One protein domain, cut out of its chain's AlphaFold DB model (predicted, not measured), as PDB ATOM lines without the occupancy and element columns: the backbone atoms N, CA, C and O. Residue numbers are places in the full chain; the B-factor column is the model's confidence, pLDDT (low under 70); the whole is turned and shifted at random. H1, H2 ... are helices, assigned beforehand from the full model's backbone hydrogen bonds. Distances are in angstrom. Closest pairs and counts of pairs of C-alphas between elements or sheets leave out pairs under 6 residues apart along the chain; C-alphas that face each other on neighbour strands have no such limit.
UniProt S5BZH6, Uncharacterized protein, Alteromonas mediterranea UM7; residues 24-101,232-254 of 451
ATOM      1  N   PRO A  24     -24.543  48.159  -1.089       92.44
ATOM      2  CA  PRO A  24     -25.247  47.815   0.147       92.44
ATOM      3  C   PRO A  24     -26.541  48.608   0.391       92.44
ATOM      4  O   PRO A  24     -27.509  48.050   0.904       92.44
ATOM      5  N   ILE A  25     -26.584  49.896   0.026       91.19
ATOM      6  CA  ILE A  25     -27.803  50.719   0.138       91.19
ATOM      7  C   ILE A  25     -28.804  50.332  -0.956       91.19
ATOM      8  O   ILE A  25     -30.002  50.257  -0.688       91.19
ATOM      9  N   THR A  26     -28.333  50.031  -2.168       88.94
ATOM     10  CA  THR A  26     -29.192  49.538  -3.253       88.94
ATOM     11  C   THR A  26     -29.876  48.223  -2.863       88.94
ATOM     12  O   THR A  26     -31.099  48.121  -2.952       88.94
ATOM     13  N   GLU A  27     -29.117  47.246  -2.352       90.88
ATOM     14  CA  GLU A  27     -29.656  45.970  -1.859       90.88
ATOM     15  C   GLU A  27     -30.629  46.194  -0.692       90.88
ATOM     16  O   GLU A  27     -31.687  45.566  -0.631       90.88
ATOM     17  N   TYR A  28     -30.324  47.139   0.205       92.25
ATOM     18  CA  TYR A  28     -31.221  47.506   1.300       92.25
ATOM     19  C   TYR A  28     -32.594  47.964   0.788       92.25
ATOM     20  O   TYR A  28     -33.628  47.502   1.273       92.25
ATOM     21  N   ILE A  29     -32.621  48.870  -0.192       89.94
ATOM     22  CA  ILE A  29     -33.863  49.404  -0.773       89.94
ATOM     23  C   ILE A  29     -34.681  48.275  -1.418       89.94
ATOM     24  O   ILE A  29     -35.891  48.180  -1.201       89.94
ATOM     25  N   GLU A  30     -34.027  47.385  -2.165       88.81
ATOM     26  CA  GLU A  30     -34.677  46.245  -2.824       88.81
ATOM     27  C   GLU A  30     -35.274  45.250  -1.817       88.81
ATOM     28  O   GLU A  30     -36.433  44.844  -1.951       88.81
ATOM     29  N   LEU A  31     -34.521  44.890  -0.774       90.56
ATOM     30  CA  LEU A  31     -34.981  43.981   0.276       90.56
ATOM     31  C   LEU A  31     -36.112  44.587   1.107       90.56
ATOM     32  O   LEU A  31     -37.062  43.882   1.448       90.56
ATOM     33  N   LEU A  32     -36.053  45.884   1.414       91.00
ATOM     34  CA  LEU A  32     -37.139  46.559   2.119       91.00
ATOM     35  C   LEU A  32     -38.424  46.565   1.282       91.00
ATOM     36  O   LEU A  32     -39.498  46.292   1.815       91.00
ATOM     37  N   ASN A  33     -38.323  46.811  -0.027       88.94
ATOM     38  CA  ASN A  33     -39.467  46.721  -0.935       88.94
ATOM     39  C   ASN A  33     -40.070  45.305  -0.937       88.94
ATOM     40  O   ASN A  33     -41.285  45.151  -0.848       88.94
ATOM     41  N   TYR A  34     -39.222  44.272  -0.948       88.06
ATOM     42  CA  TYR A  34     -39.668  42.887  -0.815       88.06
ATOM     43  C   TYR A  34     -40.393  42.620   0.516       88.06
ATOM     44  O   TYR A  34     -41.431  41.956   0.526       88.06
ATOM     45  N   LEU A  35     -39.891  43.145   1.640       88.25
ATOM     46  CA  LEU A  35     -40.569  43.007   2.933       88.25
ATOM     47  C   LEU A  35     -41.949  43.669   2.929       88.25
ATOM     48  O   LEU A  35     -42.900  43.077   3.430       88.25
ATOM     49  N   TYR A  36     -42.086  44.859   2.343       87.69
ATOM     50  CA  TYR A  36     -43.389  45.519   2.214       87.69
ATOM     51  C   TYR A  36     -44.388  44.687   1.398       87.69
ATOM     52  O   TYR A  36     -45.531  44.542   1.823       87.69
ATOM     53  N   GLN A  37     -43.932  44.069   0.305       86.75
ATOM     54  CA  GLN A  37     -44.754  43.207  -0.555       86.75
ATOM     55  C   GLN A  37     -45.156  41.879   0.103       86.75
ATOM     56  O   GLN A  37     -46.155  41.277  -0.282       86.75
ATOM     57  N   SER A  38     -44.372  41.397   1.070       86.06
ATOM     58  CA  SER A  38     -44.559  40.091   1.719       86.06
ATOM     59  C   SER A  38     -45.080  40.174   3.159       86.06
ATOM     60  O   SER A  38     -45.215  39.146   3.821       86.06
ATOM     61  N   ALA A  39     -45.364  41.375   3.669       86.12
ATOM     62  CA  ALA A  39     -45.863  41.570   5.027       86.12
ATOM     63  C   ALA A  39     -47.366  41.255   5.133       86.12
ATOM     64  O   ALA A  39     -48.208  41.993   4.625       86.12
ATOM     65  N   GLU A  40     -47.711  40.212   5.884       84.81
ATOM     66  CA  GLU A  40     -49.098  39.773   6.098       84.81
ATOM     67  C   GLU A  40     -49.614  40.152   7.494       84.81
ATOM     68  O   GLU A  40     -50.769  40.545   7.662       84.81
ATOM     69  N   THR A  41     -48.742  40.098   8.503       82.81
ATOM     70  CA  THR A  41     -49.089  40.310   9.920       82.81
ATOM     71  C   THR A  41     -48.710  41.702  10.424       82.81
ATOM     72  O   THR A  41     -47.808  42.353   9.893       82.81
ATOM     73  N   ASP A  42     -49.343  42.158  11.509       81.00
ATOM     74  CA  ASP A  42     -49.031  43.460  12.117       81.00
ATOM     75  C   ASP A  42     -47.589  43.541  12.636       81.00
ATOM     76  O   ASP A  42     -46.943  44.582  12.516       81.00
ATOM     77  N   ILE A  43     -47.034  42.427  13.127       81.88
ATOM     78  CA  ILE A  43     -45.631  42.346  13.560       81.88
ATOM     79  C   ILE A  43     -44.683  42.542  12.367       81.88
ATOM     80  O   ILE A  43     -43.698  43.277  12.469       81.88
ATOM     81  N   GLN A  44     -44.979  41.921  11.219       84.88
ATOM     82  CA  GLN A  44     -44.193  42.092   9.993       84.88
ATOM     83  C   GLN A  44     -44.282  43.528   9.474       84.88
ATOM     84  O   GLN A  44     -43.250  44.138   9.208       84.88
ATOM     85  N   LYS A  45     -45.484  44.115   9.423       84.94
ATOM     86  CA  LYS A  45     -45.682  45.522   9.028       84.94
ATOM     87  C   LYS A  45     -44.925  46.484   9.943       84.94
ATOM     88  O   LYS A  45     -44.270  47.412   9.470       84.94
ATOM     89  N   HIS A  46     -44.962  46.237  11.251       83.25
ATOM     90  CA  HIS A  46     -44.204  47.010  12.226       83.25
ATOM     91  C   HIS A  46     -42.685  46.860  12.026       83.25
ATOM     92  O   HIS A  46     -41.956  47.850  12.076       83.25
ATOM     93  N   THR A  47     -42.207  45.654  11.700       84.88
ATOM     94  CA  THR A  47     -40.799  45.400  11.341       84.88
ATOM     95  C   THR A  47     -40.388  46.178  10.084       84.88
ATOM     96  O   THR A  47     -39.343  46.829  10.084       84.88
ATOM     97  N   CYS A  48     -41.220  46.181   9.034       87.69
ATOM     98  CA  CYS A  48     -40.993  46.992   7.832       87.69
ATOM     99  C   CYS A  48     -40.881  48.479   8.179       87.69
ATOM    100  O   CYS A  48     -39.979  49.155   7.692       87.69
ATOM    101  N   SER A  49     -41.746  48.980   9.071       85.25
ATOM    102  CA  SER A  49     -41.704  50.377   9.512       85.25
ATOM    103  C   SER A  49     -40.393  50.739  10.215       85.25
ATOM    104  O   SER A  49     -39.889  51.837  10.004       85.25
ATOM    105  N   LYS A  50     -39.808  49.831  11.006       86.81
ATOM    106  CA  LYS A  50     -38.498  50.063  11.636       86.81
ATOM    107  C   LYS A  50     -37.372  50.144  10.610       86.81
ATOM    108  O   LYS A  50     -36.588  51.086  10.635       86.81
ATOM    109  N   TYR A  51     -37.318  49.208   9.662       90.12
ATOM    110  CA  TYR A  51     -36.330  49.278   8.579       90.12
ATOM    111  C   TYR A  51     -36.531  50.506   7.682       90.12
ATOM    112  O   TYR A  51     -35.559  51.069   7.176       90.12
ATOM    113  N   LYS A  52     -37.775  50.954   7.504       89.25
ATOM    114  CA  LYS A  52     -38.088  52.204   6.810       89.25
ATOM    115  C   LYS A  52     -37.517  53.425   7.545       89.25
ATOM    116  O   LYS A  52     -36.945  54.291   6.888       89.25
ATOM    117  N   ASN A  53     -37.615  53.480   8.874       85.06
ATOM    118  CA  ASN A  53     -37.018  54.556   9.673       85.06
ATOM    119  C   ASN A  53     -35.487  54.568   9.564       85.06
ATOM    120  O   ASN A  53     -34.914  55.613   9.278       85.06
ATOM    121  N   ILE A  54     -34.840  53.401   9.644       89.12
ATOM    122  CA  ILE A  54     -33.383  53.292   9.459       89.12
ATOM    123  C   ILE A  54     -32.954  53.774   8.068       89.12
ATOM    124  O   ILE A  54     -31.968  54.495   7.930       89.12
ATOM    125  N   LEU A  55     -33.709  53.418   7.021       89.25
ATOM    126  CA  LEU A  55     -33.448  53.946   5.682       89.25
ATOM    127  C   LEU A  55     -33.579  55.470   5.660       89.25
ATOM    128  O   LEU A  55     -32.743  56.128   5.053       89.25
ATOM    129  N   ASN A  56     -34.582  56.036   6.335       85.88
ATOM    130  CA  ASN A  56     -34.748  57.488   6.466       85.88
ATOM    131  C   ASN A  56     -33.490  58.170   7.008       85.88
ATOM    132  O   ASN A  56     -33.108  59.236   6.529       85.88
ATOM    133  N   ASP A  57     -32.851  57.562   8.006       85.12
ATOM    134  CA  ASP A  57     -31.638  58.105   8.603       85.12
ATOM    135  C   ASP A  57     -30.466  58.055   7.625       85.12
ATOM    136  O   ASP A  57     -29.851  59.096   7.379       85.12
ATOM    137  N   TYR A  58     -30.247  56.916   6.957       88.06
ATOM    138  CA  TYR A  58     -29.213  56.794   5.925       88.06
ATOM    139  C   TYR A  58     -29.411  57.756   4.757       88.06
ATOM    140  O   TYR A  58     -28.451  58.364   4.285       88.06
ATOM    141  N   LEU A  59     -30.652  57.922   4.300       85.94
ATOM    142  CA  LEU A  59     -30.994  58.865   3.240       85.94
ATOM    143  C   LEU A  59     -30.685  60.313   3.637       85.94
ATOM    144  O   LEU A  59     -30.319  61.109   2.777       85.94
ATOM    145  N   GLY A  60     -30.795  60.641   4.925       82.06
ATOM    146  CA  GLY A  60     -30.398  61.932   5.486       82.06
ATOM    147  C   GLY A  60     -28.926  62.010   5.896       82.06
ATOM    148  O   GLY A  60     -28.575  62.925   6.635       82.06
ATOM    149  N   GLY A  61     -28.085  61.051   5.491       83.44
ATOM    150  CA  GLY A  61     -26.659  61.037   5.814       83.44
ATOM    151  C   GLY A  61     -26.348  60.816   7.296       83.44
ATOM    152  O   GLY A  61     -25.343  61.327   7.784       83.44
ATOM    153  N   ARG A  62     -27.197  60.081   8.027       81.88
ATOM    154  CA  ARG A  62     -27.042  59.823   9.467       81.88
ATOM    155  C   ARG A  62     -26.984  58.330   9.773       81.88
ATOM    156  O   ARG A  62     -27.584  57.516   9.075       81.88
ATOM    157  N   GLU A  63     -26.256  57.996  10.831       83.38
ATOM    158  CA  GLU A  63     -26.244  56.648  11.399       83.38
ATOM    159  C   GLU A  63     -27.523  56.421  12.231       83.38
ATOM    160  O   GLU A  63     -27.939  57.332  12.957       83.38
ATOM    161  N   PRO A  64     -28.152  55.235  12.153       80.75
ATOM    162  CA  PRO A  64     -29.334  54.911  12.943       80.75
ATOM    163  C   PRO A  64     -28.997  54.803  14.434       80.75
ATOM    164  O   PRO A  64     -27.891  54.414  14.821       80.75
ATOM    165  N   GLN A  65     -29.972  55.095  15.297       77.56
ATOM    166  CA  GLN A  65     -29.771  55.003  16.744       77.56
ATOM    167  C   GLN A  65     -29.592  53.550  17.213       77.56
ATOM    168  O   GLN A  65     -30.291  52.634  16.776       77.56
ATOM    169  N   GLU A  66     -28.691  53.332  18.178       76.31
ATOM    170  CA  GLU A  66     -28.381  51.989  18.691       76.31
ATOM    171  C   GLU A  66     -29.609  51.295  19.315       76.31
ATOM    172  O   GLU A  66     -29.758  50.074  19.227       76.31
ATOM    173  N   GLU A  67     -30.516  52.065  19.921       76.19
ATOM    174  CA  GLU A  67     -31.772  51.565  20.492       76.19
ATOM    175  C   GLU A  67     -32.713  50.998  19.419       76.19
ATOM    176  O   GLU A  67     -33.279  49.916  19.605       76.19
ATOM    177  N   GLU A  68     -32.825  51.657  18.261       75.00
ATOM    178  CA  GLU A  68     -33.622  51.151  17.141       75.00
ATOM    179  C   GLU A  68     -33.059  49.821  16.628       75.00
ATOM    180  O   GLU A  68     -33.815  48.858  16.448       75.00
ATOM    181  N   LEU A  69     -31.730  49.724  16.499       77.69
ATOM    182  CA  LEU A  69     -31.034  48.495  16.107       77.69
ATOM    183  C   LEU A  69     -31.268  47.354  17.107       77.69
ATOM    184  O   LEU A  69     -31.552  46.218  16.707       77.69
ATOM    185  N   LYS A  70     -31.200  47.647  18.414       77.06
ATOM    186  CA  LYS A  70     -31.508  46.686  19.489       77.06
ATOM    187  C   LYS A  70     -32.962  46.221  19.427       77.06
ATOM    188  O   LYS A  70     -33.232  45.027  19.542       77.06
ATOM    189  N   SER A  71     -33.895  47.123  19.148       76.19
ATOM    190  CA  SER A  71     -35.318  46.784  19.071       76.19
ATOM    191  C   SER A  71     -35.649  45.812  17.921       76.19
ATOM    192  O   SER A  71     -36.570  45.000  18.034       76.19
ATOM    193  N   ILE A  72     -34.902  45.870  16.811       72.94
ATOM    194  CA  ILE A  72     -35.025  44.928  15.685       72.94
ATOM    195  C   ILE A  72     -34.480  43.547  16.085       72.94
ATOM    196  O   ILE A  72     -35.071  42.514  15.753       72.94
ATOM    197  N   LEU A  73     -33.383  43.513  16.850       66.94
ATOM    198  CA  LEU A  73     -32.807  42.278  17.391       66.94
ATOM    199  C   LEU A  73     -33.746  41.553  18.359       66.94
ATOM    200  O   LEU A  73     -33.794  40.323  18.360       66.94
ATOM    201  N   GLU A  74     -34.480  42.280  19.194       68.50
ATOM    202  CA  GLU A  74     -35.394  41.676  20.168       68.50
ATOM    203  C   GLU A  74     -36.620  41.045  19.504       68.50
ATOM    204  O   GLU A  74     -37.051  39.954  19.889       68.50
ATOM    205  N   GLN A  75     -37.125  41.656  18.429       64.81
ATOM    206  CA  GLN A  75     -38.210  41.084  17.628       64.81
ATOM    207  C   GLN A  75     -37.779  39.800  16.915       64.81
ATOM    208  O   GLN A  75     -38.573  38.871  16.796       64.81
ATOM    209  N   LYS A  76     -36.486  39.667  16.581       61.16
ATOM    210  CA  LYS A  76     -35.921  38.418  16.050       61.16
ATOM    211  C   LYS A  76     -36.139  37.209  16.967       61.16
ATOM    212  O   LYS A  76     -36.231  36.094  16.465       61.16
ATOM    213  N   LYS A  77     -36.232  37.410  18.288       58.91
ATOM    214  CA  LYS A  77     -36.478  36.328  19.260       58.91
ATOM    215  C   LYS A  77     -37.910  35.776  19.204       58.91
ATOM    216  O   LYS A  77     -38.139  34.680  19.697       58.91
ATOM    217  N   HIS A  78     -38.847  36.521  18.617       57.91
ATOM    218  CA  HIS A  78     -40.272  36.176  18.557       57.91
ATOM    219  C   HIS A  78     -40.664  35.473  17.252       57.91
ATOM    220  O   HIS A  78     -41.780  34.972  17.126       57.91
ATOM    221  N   PHE A  79     -39.754  35.417  16.282       55.44
ATOM    222  CA  PHE A  79     -39.959  34.664  15.055       55.44
ATOM    223  C   PHE A  79     -39.544  33.217  15.312       55.44
ATOM    224  O   PHE A  79     -38.386  32.939  15.621       55.44
ATOM    225  N   GLY A  80     -40.520  32.310  15.267       52.62
ATOM    226  CA  GLY A  80     -40.314  30.881  15.485       52.62
ATOM    227  C   GLY A  80     -39.320  30.239  14.497       52.62
ATOM    228  O   GLY A  80     -38.780  30.901  13.613       52.62
ATOM    229  N   PRO A  81     -39.062  28.927  14.628       54.53
ATOM    230  CA  PRO A  81     -38.032  28.224  13.857       54.53
ATOM    231  C   PRO A  81     -38.308  28.109  12.344       54.53
ATOM    232  O   PRO A  81     -37.381  27.775  11.601       54.53
ATOM    233  N   ASP A  82     -39.519  28.420  11.870       53.41
ATOM    234  CA  ASP A  82     -39.843  28.434  10.440       53.41
ATOM    235  C   ASP A  82     -39.308  29.697   9.752       53.41
ATOM    236  O   ASP A  82     -39.835  30.807   9.868       53.41
ATOM    237  N   LYS A  83     -38.212  29.519   9.007       63.06
ATOM    238  CA  LYS A  83     -37.519  30.573   8.256       63.06
ATOM    239  C   LYS A  83     -38.262  30.899   6.956       63.06
ATOM    240  O   LYS A  83     -37.776  30.598   5.869       63.06
ATOM    241  N   GLY A  84     -39.430  31.528   7.065       75.19
ATOM    242  CA  GLY A  84     -40.109  32.135   5.917       75.19
ATOM    243  C   GLY A  84     -39.211  33.144   5.183       75.19
ATOM    244  O   GLY A  84     -38.324  33.760   5.782       75.19
ATOM    245  N   SER A  85     -39.442  33.336   3.884       82.69
ATOM    246  CA  SER A  85     -38.647  34.220   3.016       82.69
ATOM    247  C   SER A  85     -38.584  35.675   3.509       82.69
ATOM    248  O   SER A  85     -37.533  36.307   3.414       82.69
ATOM    249  N   PHE A  86     -39.659  36.173   4.137       86.06
ATOM    250  CA  PHE A  86     -39.687  37.467   4.835       86.06
ATOM    251  C   PHE A  86     -38.561  37.577   5.878       86.06
ATOM    252  O   PHE A  86     -37.821  38.557   5.925       86.06
ATOM    253  N   TYR A  87     -38.372  36.546   6.705       82.56
ATOM    254  CA  TYR A  87     -37.370  36.563   7.773       82.56
ATOM    255  C   TYR A  87     -35.942  36.483   7.251       82.56
ATOM    256  O   TYR A  87     -35.037  37.060   7.857       82.56
ATOM    257  N   VAL A  88     -35.731  35.786   6.135       85.31
ATOM    258  CA  VAL A  88     -34.430  35.743   5.458       85.31
ATOM    259  C   VAL A  88     -34.051  37.147   4.981       85.31
ATOM    260  O   VAL A  88     -32.976  37.631   5.338       85.31
ATOM    261  N   ALA A  89     -34.969  37.838   4.299       88.69
ATOM    262  CA  ALA A  89     -34.764  39.212   3.846       88.69
ATOM    263  C   ALA A  89     -34.554  40.190   5.018       88.69
ATOM    264  O   ALA A  89     -33.606  40.973   5.007       88.69
ATOM    265  N   ALA A  90     -35.353  40.091   6.086       87.88
ATOM    266  CA  ALA A  90     -35.177  40.918   7.282       87.88
ATOM    267  C   ALA A  90     -33.814  40.673   7.955       87.88
ATOM    268  O   ALA A  90     -33.123  41.612   8.346       87.88
ATOM    269  N   LYS A  91     -33.368  39.415   8.062       86.25
ATOM    270  CA  LYS A  91     -32.040  39.091   8.605       86.25
ATOM    271  C   LYS A  91     -30.921  39.667   7.736       86.25
ATOM    272  O   LYS A  91     -29.898  40.091   8.282       86.25
ATOM    273  N   ARG A  92     -31.100  39.672   6.413       89.56
ATOM    274  CA  ARG A  92     -30.138  40.250   5.477       89.56
ATOM    275  C   ARG A  92     -30.062  41.770   5.612       89.56
ATOM    276  O   ARG A  92     -28.957  42.274   5.785       89.56
ATOM    277  N   LEU A  93     -31.196  42.476   5.683       91.12
ATOM    278  CA  LEU A  93     -31.235  43.919   5.975       91.12
ATOM    279  C   LEU A  93     -30.450  44.268   7.242       91.12
ATOM    280  O   LEU A  93     -29.606  45.160   7.234       91.12
ATOM    281  N   TYR A  94     -30.666  43.511   8.319       88.50
ATOM    282  CA  TYR A  94     -29.921  43.699   9.562       88.50
ATOM    283  C   TYR A  94     -28.400  43.518   9.386       88.50
ATOM    284  O   TYR A  94     -27.612  44.273   9.958       88.50
ATOM    285  N   LYS A  95     -27.962  42.531   8.589       88.12
ATOM    286  CA  LYS A  95     -26.535  42.322   8.282       88.12
ATOM    287  C   LYS A  95     -25.955  43.502   7.496       88.12
ATOM    288  O   LYS A  95     -24.848  43.930   7.817       88.12
ATOM    289  N   LEU A  96     -26.699  44.033   6.521       91.12
ATOM    290  CA  LEU A  96     -26.283  45.201   5.740       91.12
ATOM    291  C   LEU A  96     -26.051  46.415   6.640       91.12
ATOM    292  O   LEU A  96     -24.983  47.016   6.571       91.12
ATOM    293  N   ILE A  97     -27.000  46.705   7.537       89.62
ATOM    294  CA  ILE A  97     -26.892  47.799   8.515       89.62
ATOM    295  C   ILE A  97     -25.627  47.661   9.359       89.62
ATOM    296  O   ILE A  97     -24.869  48.606   9.501       89.62
ATOM    297  N   LYS A  98     -25.390  46.476   9.927       85.81
ATOM    298  CA  LYS A  98     -24.325  46.305  10.919       85.81
ATOM    299  C   LYS A  98     -22.919  46.267  10.317       85.81
ATOM    300  O   LYS A  98     -21.950  46.506  11.033       85.81
ATOM    301  N   SER A  99     -22.776  45.814   9.075       85.88
ATOM    302  CA  SER A  99     -21.468  45.371   8.568       85.88
ATOM    303  C   SER A  99     -21.136  45.834   7.158       85.88
ATOM    304  O   SER A  99     -20.039  45.544   6.689       85.88
ATOM    305  N   CYS A 100     -22.062  46.494   6.461       89.12
ATOM    306  CA  CYS A 100     -21.860  46.877   5.064       89.12
ATOM    307  C   CYS A 100     -22.200  48.341   4.771       89.12
ATOM    308  O   CYS A 100     -21.805  48.840   3.722       89.12
ATOM    309  N   ILE A 101     -22.933  49.041   5.636       89.31
ATOM    310  CA  ILE A 101     -23.262  50.454   5.443       89.31
ATOM    311  C   ILE A 101     -22.478  51.269   6.468       89.31
ATOM    312  O   ILE A 101     -22.705  51.137   7.662       89.31
ATOM    313  N   PRO A 232     -15.077  45.607   1.325       82.94
ATOM    314  CA  PRO A 232     -14.370  44.379   0.937       82.94
ATOM    315  C   PRO A 232     -15.094  43.072   1.294       82.94
ATOM    316  O   PRO A 232     -14.916  42.064   0.622       82.94
ATOM    317  N   ASN A 233     -15.914  43.090   2.350       83.12
ATOM    318  CA  ASN A 233     -16.637  41.922   2.862       83.12
ATOM    319  C   ASN A 233     -18.089  41.835   2.354       83.12
ATOM    320  O   ASN A 233     -18.901  41.097   2.921       83.12
ATOM    321  N   TYR A 234     -18.453  42.635   1.351       89.75
ATOM    322  CA  TYR A 234     -19.798  42.658   0.795       89.75
ATOM    323  C   TYR A 234     -19.926  41.722  -0.406       89.75
ATOM    324  O   TYR A 234     -19.280  41.900  -1.434       89.75
ATOM    325  N   GLU A 235     -20.844  40.768  -0.282       87.25
ATOM    326  CA  GLU A 235     -21.324  39.929  -1.375       87.25
ATOM    327  C   GLU A 235     -22.834  40.116  -1.481       87.25
ATOM    328  O   GLU A 235     -23.548  39.874  -0.500       87.25
ATOM    329  N   ARG A 236     -23.309  40.570  -2.645       85.25
ATOM    330  CA  ARG A 236     -24.733  40.790  -2.915       85.25
ATOM    331  C   ARG A 236     -25.468  39.450  -2.934       85.25
ATOM    332  O   ARG A 236     -25.053  38.533  -3.637       85.25
ATOM    333  N   GLU A 237     -26.560  39.339  -2.183       82.56
ATOM    334  CA  GLU A 237     -27.475  38.201  -2.319       82.56
ATOM    335  C   GLU A 237     -28.423  38.472  -3.497       82.56
ATOM    336  O   GLU A 237     -28.890  39.598  -3.663       82.56
ATOM    337  N   GLU A 238     -28.677  37.472  -4.351       68.25
ATOM    338  CA  GLU A 238     -29.565  37.649  -5.507       68.25
ATOM    339  C   GLU A 238     -30.969  38.066  -5.053       68.25
ATOM    340  O   GLU A 238     -31.733  37.291  -4.472       68.25
ATOM    341  N   THR A 239     -31.324  39.306  -5.363       62.91
ATOM    342  CA  THR A 239     -32.653  39.873  -5.173       62.91
ATOM    343  C   THR A 239     -33.365  39.928  -6.521       62.91
ATOM    344  O   THR A 239     -32.812  40.360  -7.533       62.91
ATOM    345  N   LYS A 240     -34.630  39.492  -6.565       61.38
ATOM    346  CA  LYS A 240     -35.464  39.734  -7.750       61.38
ATOM    347  C   LYS A 240     -35.707  41.236  -7.865       61.38
ATOM    348  O   LYS A 240     -36.205  41.850  -6.924       61.38
ATOM    349  N   GLN A 241     -35.388  41.812  -9.022       61.31
ATOM    350  CA  GLN A 241     -35.750  43.192  -9.334       61.31
ATOM    351  C   GLN A 241     -37.272  43.299  -9.452       61.31
ATOM    352  O   GLN A 241     -37.864  42.970 -10.479       61.31
ATOM    353  N   ASN A 242     -37.907  43.753  -8.374       66.25
ATOM    354  CA  ASN A 242     -39.323  44.089  -8.349       66.25
ATOM    355  C   ASN A 242     -39.503  45.596  -8.569       66.25
ATOM    356  O   ASN A 242     -38.620  46.397  -8.264       66.25
ATOM    357  N   SER A 243     -40.684  45.996  -9.048       74.62
ATOM    358  CA  SER A 243     -41.072  47.410  -9.069       74.62
ATOM    359  C   SER A 243     -40.970  48.006  -7.660       74.62
ATOM    360  O   SER A 243     -41.541  47.457  -6.716       74.62
ATOM    361  N   LEU A 244     -40.291  49.150  -7.527       78.31
ATOM    362  CA  LEU A 244     -40.171  49.906  -6.272       78.31
ATOM    363  C   LEU A 244     -41.427  50.734  -5.946       78.31
ATOM    364  O   LEU A 244     -41.420  51.514  -5.000       78.31
ATOM    365  N   SER A 245     -42.502  50.618  -6.731       72.00
ATOM    366  CA  SER A 245     -43.679  51.495  -6.648       72.00
ATOM    367  C   SER A 245     -44.312  51.571  -5.256       72.00
ATOM    368  O   SER A 245     -44.696  52.659  -4.832       72.00
ATOM    369  N   GLU A 246     -44.402  50.451  -4.536       73.00
ATOM    370  CA  GLU A 246     -44.975  50.417  -3.184       73.00
ATOM    371  C   GLU A 246     -44.065  51.107  -2.167       73.00
ATOM    372  O   GLU A 246     -44.512  52.011  -1.455       73.00
ATOM    373  N   LEU A 247     -42.772  50.764  -2.159       79.81
ATOM    374  CA  LEU A 247     -41.799  51.426  -1.295       79.81
ATOM    375  C   LEU A 247     -41.714  52.928  -1.593       79.81
ATOM    376  O   LEU A 247     -41.648  53.728  -0.670       79.81
ATOM    377  N   VAL A 248     -41.786  53.341  -2.859       76.44
ATOM    378  CA  VAL A 248     -41.799  54.758  -3.256       76.44
ATOM    379  C   VAL A 248     -42.986  55.511  -2.647       76.44
ATOM    380  O   VAL A 248     -42.819  56.650  -2.208       76.44
ATOM    381  N   ILE A 249     -44.178  54.908  -2.604       75.38
ATOM    382  CA  ILE A 249     -45.352  55.520  -1.962       75.38
ATOM    383  C   ILE A 249     -45.104  55.683  -0.460       75.38
ATOM    384  O   ILE A 249     -45.365  56.753   0.090       75.38
ATOM    385  N   GLU A 250     -44.558  54.656   0.187       79.00
ATOM    386  CA  GLU A 250     -44.243  54.688   1.616       79.00
ATOM    387  C   GLU A 250     -43.136  55.694   1.961       79.00
ATOM    388  O   GLU A 250     -43.274  56.442   2.929       79.00
ATOM    389  N   LEU A 251     -42.087  55.784   1.142       76.19
ATOM    390  CA  LEU A 251     -40.999  56.754   1.289       76.19
ATOM    391  C   LEU A 251     -41.486  58.196   1.107       76.19
ATOM    392  O   LEU A 251     -41.035  59.093   1.814       76.19
ATOM    393  N   ARG A 252     -42.435  58.437   0.194       72.19
ATOM    394  CA  ARG A 252     -43.043  59.766  -0.007       72.19
ATOM    395  C   ARG A 252     -43.913  60.222   1.164       72.19
ATOM    396  O   ARG A 252     -44.158  61.418   1.285       72.19
ATOM    397  N   ARG A 253     -44.407  59.296   1.991       72.69
ATOM    398  CA  ARG A 253     -45.183  59.605   3.207       72.69
ATOM    399  C   ARG A 253     -44.296  59.951   4.398       72.69
ATOM    400  O   ARG A 253     -44.805  60.426   5.409       72.69
ATOM    401  N   MET A 254     -42.998  59.680   4.311       72.38
ATOM    402  CA  MET A 254     -42.084  59.950   5.408       72.38
ATOM    403  C   MET A 254     -41.795  61.434   5.521       72.38
ATOM    404  O   MET A 254     -41.541  62.123   4.531       72.38
TER     405      MET A 254
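AT A GLANCE: This is residues 24 to 101 and 232 to 254 of the 451 residues of an uncharacterized protein of Alteromonas mediterranea UM7 (UniProt S5BZH6). Four helices, H1 to H4, make an up-and-down bundle, each running against the one before, and short H5 packs crosswise on H1. Residues 232 to 244, without a named element, lead to H5. The 101 printed residues are all helix by class, compact, with a radius of gyration of the C-alphas of 12.9 A and spans of 34 by 28 by 27 A.

HOW THE PARTS SIT: Start at the hub, H1, residues 24 to 38: it forms a hairpin with H2, residues 42 to 59, closest at C-alphas 36 and 48, 6.3 A. H2 forms another with H3, residues 66 to 78, closest at C-alphas 47 and 72, 7.2 A. H4, residues 85 to 99, touches H1, closest at C-alphas 28 and 93, 5.9 A. H5, residues 245 to 252, touches residues 32 to 37 of H1, only just about perpendicular at 71 degrees, closest at C-alphas 33 and 247, 5.3 A. Each O i to N i+4 pair is within hydrogen-bond range in H1, H2, H4 and H5, and 7 of 9 in H3.

IN THESE COORDINATES: Find C-alpha 24 at (-25.247, 47.815, 0.147); H1 runs 20.9 A, H2 25.3 A, H3 19.8 A, H4 21.2 A. H5, 10.6 A, ends at (-43.043, 59.766, -0.007).

THE WHOLE: Residues 102 to 231 are cut out, a gap of 11.7 A between C-alphas 101 and 232. No link printed whole is long. Look for pLDDT under 70 at residues 73 to 83 and 238 to 242.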